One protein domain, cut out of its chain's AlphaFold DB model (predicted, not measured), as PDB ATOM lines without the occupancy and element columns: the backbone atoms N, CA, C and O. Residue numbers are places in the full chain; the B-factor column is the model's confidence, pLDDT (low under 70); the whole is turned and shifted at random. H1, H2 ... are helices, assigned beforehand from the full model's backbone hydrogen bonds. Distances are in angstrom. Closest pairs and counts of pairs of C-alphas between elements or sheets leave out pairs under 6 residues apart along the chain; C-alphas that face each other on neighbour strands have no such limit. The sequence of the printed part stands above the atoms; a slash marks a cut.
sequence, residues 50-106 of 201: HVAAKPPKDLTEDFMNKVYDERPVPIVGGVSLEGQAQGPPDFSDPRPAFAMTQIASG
ATOM      1  N   HIS A  50     -43.858  27.329  44.673       91.75
ATOM      2  CA  HIS A  50     -42.445  27.461  44.315       91.75
ATOM      3  C   HIS A  50     -41.635  26.178  44.589       91.75
ATOM      4  O   HIS A  50     -40.612  25.948  43.946       91.75
ATOM      5  N   VAL A  51     -42.089  25.322  45.514       91.94
ATOM      6  CA  VAL A  51     -41.517  23.985  45.733       91.94
ATOM      7  C   VAL A  51     -42.116  22.991  44.747       91.94
ATOM      8  O   VAL A  51     -41.369  22.231  44.145       91.94
ATOM      9  N   ALA A  52     -43.432  23.046  44.513       92.75
ATOM     10  CA  ALA A  52     -44.136  22.185  43.558       92.75
ATOM     11  C   ALA A  52     -43.613  22.308  42.115       92.75
ATOM     12  O   ALA A  52     -43.794  21.397  41.316       92.75
ATOM     13  N   ALA A  53     -42.956  23.422  41.780       92.94
ATOM     14  CA  ALA A  53     -42.322  23.635  40.483       92.94
ATOM     15  C   ALA A  53     -40.989  22.879  40.290       92.94
ATOM     16  O   ALA A  53     -40.483  22.860  39.170       92.94
ATOM     17  N   LYS A  54     -40.395  22.303  41.350       89.44
ATOM     18  CA  LYS A  54     -39.070  21.655  41.294       89.44
ATOM     19  C   LYS A  54     -39.117  20.180  40.852       89.44
ATOM     20  O   LYS A  54     -38.301  19.829  40.001       89.44
ATOM     21  N   PRO A  55     -39.993  19.313  41.400       88.94
ATOM     22  CA  PRO A  55     -40.019  17.903  41.024       88.94
ATOM     23  C   PRO A  55     -40.587  17.675  39.610       88.94
ATOM     24  O   PRO A  55     -41.402  18.477  39.139       88.94
ATOM     25  N   PRO A  56     -40.220  16.564  38.941       91.62
ATOM     26  CA  PRO A  56     -40.887  16.106  37.727       91.62
ATOM     27  C   PRO A  56     -42.390  15.877  37.948       91.62
ATOM     28  O   PRO A  56     -42.824  15.480  39.029       91.62
ATOM     29  N   LYS A  57     -43.202  16.124  36.914       89.06
ATOM     30  CA  LYS A  57     -44.673  16.001  36.995       89.06
ATOM     31  C   LYS A  57     -45.173  14.556  36.944       89.06
ATOM     32  O   LYS A  57     -46.339  14.311  37.227       89.06
ATOM     33  N   ASP A  58     -44.316  13.634  36.535       91.50
ATOM     34  CA  ASP A  58     -44.582  12.214  36.326       91.50
ATOM     35  C   ASP A  58     -44.160  11.336  37.516       91.50
ATOM     36  O   ASP A  58     -44.236  10.112  37.429       91.50
ATOM     37  N   LEU A  59     -43.763  11.938  38.645       93.38
ATOM     38  CA  LEU A  59     -43.517  11.202  39.885       93.38
ATOM     39  C   LEU A  59     -44.793  10.490  40.355       93.38
ATOM     40  O   LEU A  59     -45.817  11.125  40.614       93.38
ATOM     41  N   THR A  60     -44.718   9.168  40.499       95.62
ATOM     42  CA  THR A  60     -45.835   8.336  40.962       95.62
ATOM     43  C   THR A  60     -45.749   8.057  42.459       95.62
ATOM     44  O   THR A  60     -44.662   8.016  43.044       95.62
ATOM     45  N   GLU A  61     -46.902   7.814  43.088       94.12
ATOM     46  CA  GLU A  61     -46.961   7.361  44.484       94.12
ATOM     47  C   GLU A  61     -46.208   6.042  44.681       94.12
ATOM     48  O   GLU A  61     -45.423   5.940  45.618       94.12
ATOM     49  N   ASP A  62     -46.351   5.078  43.765       96.81
ATOM     50  CA  ASP A  62     -45.635   3.794  43.821       96.81
ATOM     51  C   ASP A  62     -44.112   3.968  43.832       96.81
ATOM     52  O   ASP A  62     -43.406   3.264  44.551       96.81
ATOM     53  N   PHE A  63     -43.584   4.910  43.043       96.38
ATOM     54  CA  PHE A  63     -42.155   5.203  43.046       96.38
ATOM     55  C   PHE A  63     -41.716   5.813  44.380       96.38
ATOM     56  O   PHE A  63     -40.755   5.335  44.977       96.38
ATOM     57  N   MET A  64     -42.432   6.831  44.866       95.06
ATOM     58  CA  MET A  64     -42.086   7.516  46.113       95.06
ATOM     59  C   MET A  64     -42.262   6.625  47.346       95.06
ATOM     60  O   MET A  64     -41.481   6.726  48.283       95.06
ATOM     61  N   ASN A  65     -43.240   5.719  47.356       95.75
ATOM     62  CA  ASN A  65     -43.505   4.834  48.491       95.75
ATOM     63  C   ASN A  65     -42.414   3.774  48.707       95.75
ATOM     64  O   ASN A  65     -42.357   3.192  49.789       95.75
ATOM     65  N   LYS A  66     -41.483   3.595  47.756       94.94
ATOM     66  CA  LYS A  66     -40.289   2.750  47.943       94.94
ATOM     67  C   LYS A  66     -39.470   3.139  49.177       94.94
ATOM     68  O   LYS A  66     -38.828   2.273  49.766       94.94
ATOM     69  N   VAL A  67     -39.551   4.395  49.638       92.75
ATOM     70  CA  VAL A  67     -38.887   4.847  50.876       92.75
ATOM     71  C   VAL A  67     -39.267   4.019  52.107       92.75
ATOM     72  O   VAL A  67     -38.468   3.920  53.043       92.75
ATOM     73  N   TYR A  68     -40.470   3.430  52.118       92.56
ATOM     74  CA  TYR A  68     -40.978   2.606  53.213       92.56
ATOM     75  C   TYR A  68     -40.451   1.170  53.188       92.56
ATOM     76  O   TYR A  68     -40.512   0.499  54.222       92.56
ATOM     77  N   ASP A  69     -39.874   0.723  52.073       93.81
ATOM     78  CA  ASP A  69     -39.306  -0.620  51.906       93.81
ATOM     79  C   ASP A  69     -37.801  -0.660  52.203       93.81
ATOM     80  O   ASP A  69     -37.234  -1.719  52.469       93.81
ATOM     81  N   GLU A  70     -37.136   0.495  52.215       88.81
ATOM     82  CA  GLU A  70     -35.688   0.588  52.392       88.81
ATOM     83  C   GLU A  70     -35.235   0.190  53.804       88.81
ATOM     84  O   GLU A  70     -35.691   0.741  54.814       88.81
ATOM     85  N   ARG A  71     -34.321  -0.783  53.882       90.38
ATOM     86  CA  ARG A  71     -33.747  -1.303  55.131       90.38
ATOM     87  C   ARG A  71     -32.228  -1.520  54.979       90.38
ATOM     88  O   ARG A  71     -31.819  -2.081  53.964       90.38
ATOM     89  N   PRO A  72     -31.403  -1.165  55.986       86.94
ATOM     90  CA  PRO A  72     -31.755  -0.298  57.114       86.94
ATOM     91  C   PRO A  72     -32.222   1.073  56.607       86.94
ATOM     92  O   PRO A  72     -31.941   1.425  55.464       86.94
ATOM     93  N   VAL A  73     -32.960   1.826  57.429       84.00
ATOM     94  CA  VAL A  73     -33.344   3.195  57.052       84.00
ATOM     95  C   VAL A  73     -32.050   3.963  56.756       84.00
ATOM     96  O   VAL A  73     -31.206   4.054  57.651       84.00
ATOM     97  N   PRO A  74     -31.847   4.467  55.527       79.38
ATOM     98  CA  PRO A  74     -30.648   5.203  55.178       79.38
ATOM     99  C   PRO A  74     -30.489   6.422  56.075       79.38
ATOM    100  O   PRO A  74     -31.406   7.223  56.244       79.38
ATOM    101  N   ILE A  75     -29.291   6.539  56.634       72.31
ATOM    102  CA  ILE A  75     -28.835   7.685  57.429       72.31
ATOM    103  C   ILE A  75     -27.946   8.628  56.606       72.31
ATOM    104  O   ILE A  75     -27.481   9.645  57.106       72.31
ATOM    105  N   VAL A  76     -27.707   8.271  55.342       66.38
ATOM    106  CA  VAL A  76     -26.930   9.015  54.352       66.38
ATOM    107  C   VAL A  76     -27.759   9.094  53.072       66.38
ATOM    108  O   VAL A  76     -28.175   8.066  52.544       66.38
ATOM    109  N   GLY A  77     -28.042  10.310  52.602       61.03
ATOM    110  CA  GLY A  77     -28.816  10.551  51.381       61.03
ATOM    111  C   GLY A  77     -29.505  11.919  51.359       61.03
ATOM    112  O   GLY A  77     -29.762  12.514  52.403       61.03
ATOM    113  N   GLY A  78     -29.819  12.405  50.155       64.06
ATOM    114  CA  GLY A  78     -30.529  13.669  49.927       64.06
ATOM    115  C   GLY A  78     -29.644  14.914  49.778       64.06
ATOM    116  O   GLY A  78     -28.420  14.841  49.687       64.06
ATOM    117  N   VAL A  79     -30.294  16.081  49.709       60.81
ATOM    118  CA  VAL A  79     -29.618  17.386  49.654       60.81
ATOM    119  C   VAL A  79     -29.175  17.773  51.055       60.81
ATOM    120  O   VAL A  79     -29.999  17.910  51.956       60.81
ATOM    121  N   SER A  80     -27.882  18.017  51.225       59.91
ATOM    122  CA  SER A  80     -27.373  18.591  52.460       59.91
ATOM    123  C   SER A  80     -27.722  20.069  52.517       59.91
ATOM    124  O   SER A  80     -27.234  20.861  51.710       59.91
ATOM    125  N   LEU A  81     -28.468  20.462  53.544       54.09
ATOM    126  CA  LEU A  81     -28.709  21.873  53.855       54.09
ATOM    127  C   LEU A  81     -27.431  22.591  54.328       54.09
ATOM    128  O   LEU A  81     -27.358  23.811  54.260       54.09
ATOM    129  N   GLU A  82     -26.410  21.827  54.728       50.16
ATOM    130  CA  GLU A  82     -25.091  22.300  55.177       50.16
ATOM    131  C   GLU A  82     -23.995  22.194  54.095       50.16
ATOM    132  O   GLU A  82     -22.817  22.382  54.379       50.16
ATOM    133  N   GLY A  83     -24.354  21.850  52.846       48.59
ATOM    134  CA  GLY A  83     -23.394  21.723  51.737       48.59
ATOM    135  C   GLY A  83     -22.550  20.435  51.685       48.59
ATOM    136  O   GLY A  83     -21.692  20.318  50.814       48.59
ATOM    137  N   GLN A  84     -22.799  19.451  52.555       52.22
ATOM    138  CA  GLN A  84     -22.121  18.143  52.576       52.22
ATOM    139  C   GLN A  84     -22.454  17.253  51.357       52.22
ATOM    140  O   GLN A  84     -21.649  16.419  50.957       52.22
ATOM    141  N   ALA A  85     -23.620  17.451  50.737       58.38
ATOM    142  CA  ALA A  85     -24.025  16.833  49.479       58.38
ATOM    143  C   ALA A  85     -24.048  17.914  48.398       58.38
ATOM    144  O   ALA A  85     -24.670  18.967  48.569       58.38
ATOM    145  N   GLN A  86     -23.344  17.661  47.297       55.66
ATOM    146  CA  GLN A  86     -23.247  18.594  46.182       55.66
ATOM    147  C   GLN A  86     -24.419  18.396  45.221       55.66
ATOM    148  O   GLN A  86     -24.604  17.312  44.676       55.66
ATOM    149  N   GLY A  87     -25.162  19.473  44.962       68.25
ATOM    150  CA  GLY A  87     -26.133  19.538  43.870       68.25
ATOM    151  C   GLY A  87     -27.602  19.637  44.299       68.25
ATOM    152  O   GLY A  87     -27.924  19.608  45.489       68.25
ATOM    153  N   PRO A  88     -28.504  19.840  43.323       77.25
ATOM    154  CA  PRO A  88     -29.946  19.857  43.556       77.25
ATOM    155  C   PRO A  88     -30.462  18.467  43.980       77.25
ATOM    156  O   PRO A  88     -29.744  17.480  43.832       77.25
ATOM    157  N   PRO A  89     -31.713  18.365  44.471       83.88
ATOM    158  CA  PRO A  89     -32.333  17.070  44.741       83.88
ATOM    159  C   PRO A  89     -32.285  16.148  43.513       83.88
ATOM    160  O   PRO A  89     -32.680  16.563  42.423       83.88
ATOM    161  N   ASP A  90     -31.847  14.902  43.703       88.19
ATOM    162  CA  ASP A  90     -31.966  13.852  42.692       88.19
ATOM    163  C   ASP A  90     -33.370  13.241  42.755       88.19
ATOM    164  O   ASP A  90     -33.723  12.552  43.710       88.19
ATOM    165  N   PHE A  91     -34.193  13.510  41.743       91.44
ATOM    166  CA  PHE A  91     -35.560  12.988  41.664       91.44
ATOM    167  C   PHE A  91     -35.651  11.576  41.070       91.44
ATOM    168  O   PHE A  91     -36.752  11.032  40.993       91.44
ATOM    169  N   SER A  92     -34.526  10.977  40.668       91.25
ATOM    170  CA  SER A  92     -34.446   9.544  40.364       91.25
ATOM    171  C   SER A  92     -34.274   8.681  41.623       91.25
ATOM    172  O   SER A  92     -34.487   7.468  41.571       91.25
ATOM    173  N   ASP A  93     -33.980   9.313  42.763       89.88
ATOM    174  CA  ASP A  93     -34.018   8.721  44.098       89.88
ATOM    175  C   ASP A  93     -35.424   8.921  44.719       89.88
ATOM    176  O   ASP A  93     -35.950  10.045  44.741       89.88
ATOM    177  N   PRO A  94     -36.076   7.854  45.228       92.00
ATOM    178  CA  PRO A  94     -37.390   7.962  45.853       92.00
ATOM    179  C   PRO A  94     -37.408   8.865  47.097       92.00
ATOM    180  O   PRO A  94     -38.452   9.450  47.384       92.00
ATOM    181  N   ARG A  95     -36.294   9.046  47.824       89.75
ATOM    182  CA  ARG A  95     -36.256   9.861  49.054       89.75
ATOM    183  C   ARG A  95     -36.389  11.361  48.797       89.75
ATOM    184  O   ARG A  95     -37.308  11.957  49.370       89.75
ATOM    185  N   PRO A  96     -35.549  12.012  47.964       90.00
ATOM    186  CA  PRO A  96     -35.746  13.415  47.624       90.00
ATOM    187  C   PRO A  96     -37.074  13.649  46.903       90.00
ATOM    188  O   PRO A  96     -37.735  14.652  47.176       90.00
ATOM    189  N   ALA A  97     -37.508  12.716  46.045       92.81
ATOM    190  CA  ALA A  97     -38.817  12.775  45.396       92.81
ATOM    191  C   ALA A  97     -39.969  12.783  46.410       92.81
ATOM    192  O   ALA A  97     -40.814  13.682  46.370       92.81
ATOM    193  N   PHE A  98     -39.966  11.847  47.361       93.56
ATOM    194  CA  PHE A  98     -40.942  11.789  48.443       93.56
ATOM    195  C   PHE A  98     -40.910  13.072  49.280       93.56
ATOM    196  O   PHE A  98     -41.925  13.760  49.389       93.56
ATOM    197  N   ALA A  99     -39.747  13.446  49.823       91.94
ATOM    198  CA  ALA A  99     -39.616  14.586  50.729       91.94
ATOM    199  C   ALA A  99     -40.079  15.900  50.078       91.94
ATOM    200  O   ALA A  99     -40.908  16.617  50.642       91.94
ATOM    201  N   MET A 100     -39.610  16.192  48.862       92.69
ATOM    202  CA  MET A 100     -39.983  17.414  48.145       92.69
ATOM    203  C   MET A 100     -41.465  17.435  47.767       92.69
ATOM    204  O   MET A 100     -42.080  18.502  47.802       92.69
ATOM    205  N   THR A 101     -42.062  16.279  47.467       94.56
ATOM    206  CA  THR A 101     -43.502  16.170  47.194       94.56
ATOM    207  C   THR A 101     -44.336  16.414  48.452       94.56
ATOM    208  O   THR A 101     -45.317  17.165  48.400       94.56
ATOM    209  N   GLN A 102     -43.940  15.861  49.605       95.12
ATOM    210  CA  GLN A 102     -44.628  16.116  50.877       95.12
ATOM    211  C   GLN A 102     -44.530  17.595  51.290       95.12
ATOM    212  O   GLN A 102     -45.524  18.171  51.735       95.12
ATOM    213  N   ILE A 103     -43.374  18.239  51.089       94.06
ATOM    214  CA  ILE A 103     -43.190  19.682  51.335       94.06
ATOM    215  C   ILE A 103     -44.078  20.508  50.400       94.06
ATOM    216  O   ILE A 103     -44.839  21.357  50.856       94.06
ATOM    217  N   ALA A 104     -44.030  20.239  49.094       94.31
ATOM    218  CA  ALA A 104     -44.797  20.978  48.094       94.31
ATOM    219  C   ALA A 104     -46.315  20.917  48.326       94.31
ATOM    220  O   ALA A 104     -47.031  21.874  48.020       94.31
ATOM    221  N   SER A 105     -46.807  19.792  48.849       94.94
ATOM    222  CA  SER A 105     -48.231  19.538  49.058       94.94
ATOM    223  C   SER A 105     -48.759  19.962  50.431       94.94
ATOM    224  O   SER A 105     -49.975  19.952  50.609       94.94
ATOM    225  N   GLY A 106     -47.891  20.366  51.368       94.69
ATOM    226  CA  GLY A 106     -48.297  20.658  52.748       94.69
ATOM    227  C   GLY A 106     -48.644  19.391  53.540       94.69
ATOM    228  O   GLY A 106     -49.541  19.399  54.375       94.69
TER     229      GLY A 106
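This is residues 50 to 106 of the 201 residues of the protein "Peptidase_S9 domain-containing protein" of Verticillium dahliae (strain VdLs.17 / ATCC MYA-4575 / FGSC 10137) (UniProt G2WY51). Little of this domain is regular structure: two short helices, H2 beginning against the middle of H1 at a steep tilt, with residues 69 to 93 making a wide loop from one to the other. The printed part has 57 residues, with two named helices, H1 then H2, and no named strand. The class is all helix, though the named elements hold only 20 residues. It is compact and rounded, with a radius of gyration of the C-alphas of 11.4 A and spans of 27 by 26 by 20 A.

After residues 50 to 60 comes H1, residues 61 to 68; a long link of 25 residues leads to H2, residues 94 to 105. H2 touches H1 with residues 94 to 98 alone; the closest C-alphas, of Met 64 and Pro 94, are 4.7 A apart. Their tilt is steep, 66 degrees, opposite ways. Every O i to N i+4 pair is within hydrogen-bond range in H2, but 1 of 4 in H1, where 4 of 5 O i to N i+3 pairs are.

H1 begins at C-alpha 61 (-46.961, 7.361, 44.484) and is 11.6 A long. H2, 16.2 A long, ends at C-alpha 105 (-48.231, 19.538, 49.058).

The C-alphas farthest apart, of His 50 and Pro 72, are 32.4 A apart. The printed part has no cut. Residues 76 to 87 have pLDDT under 70.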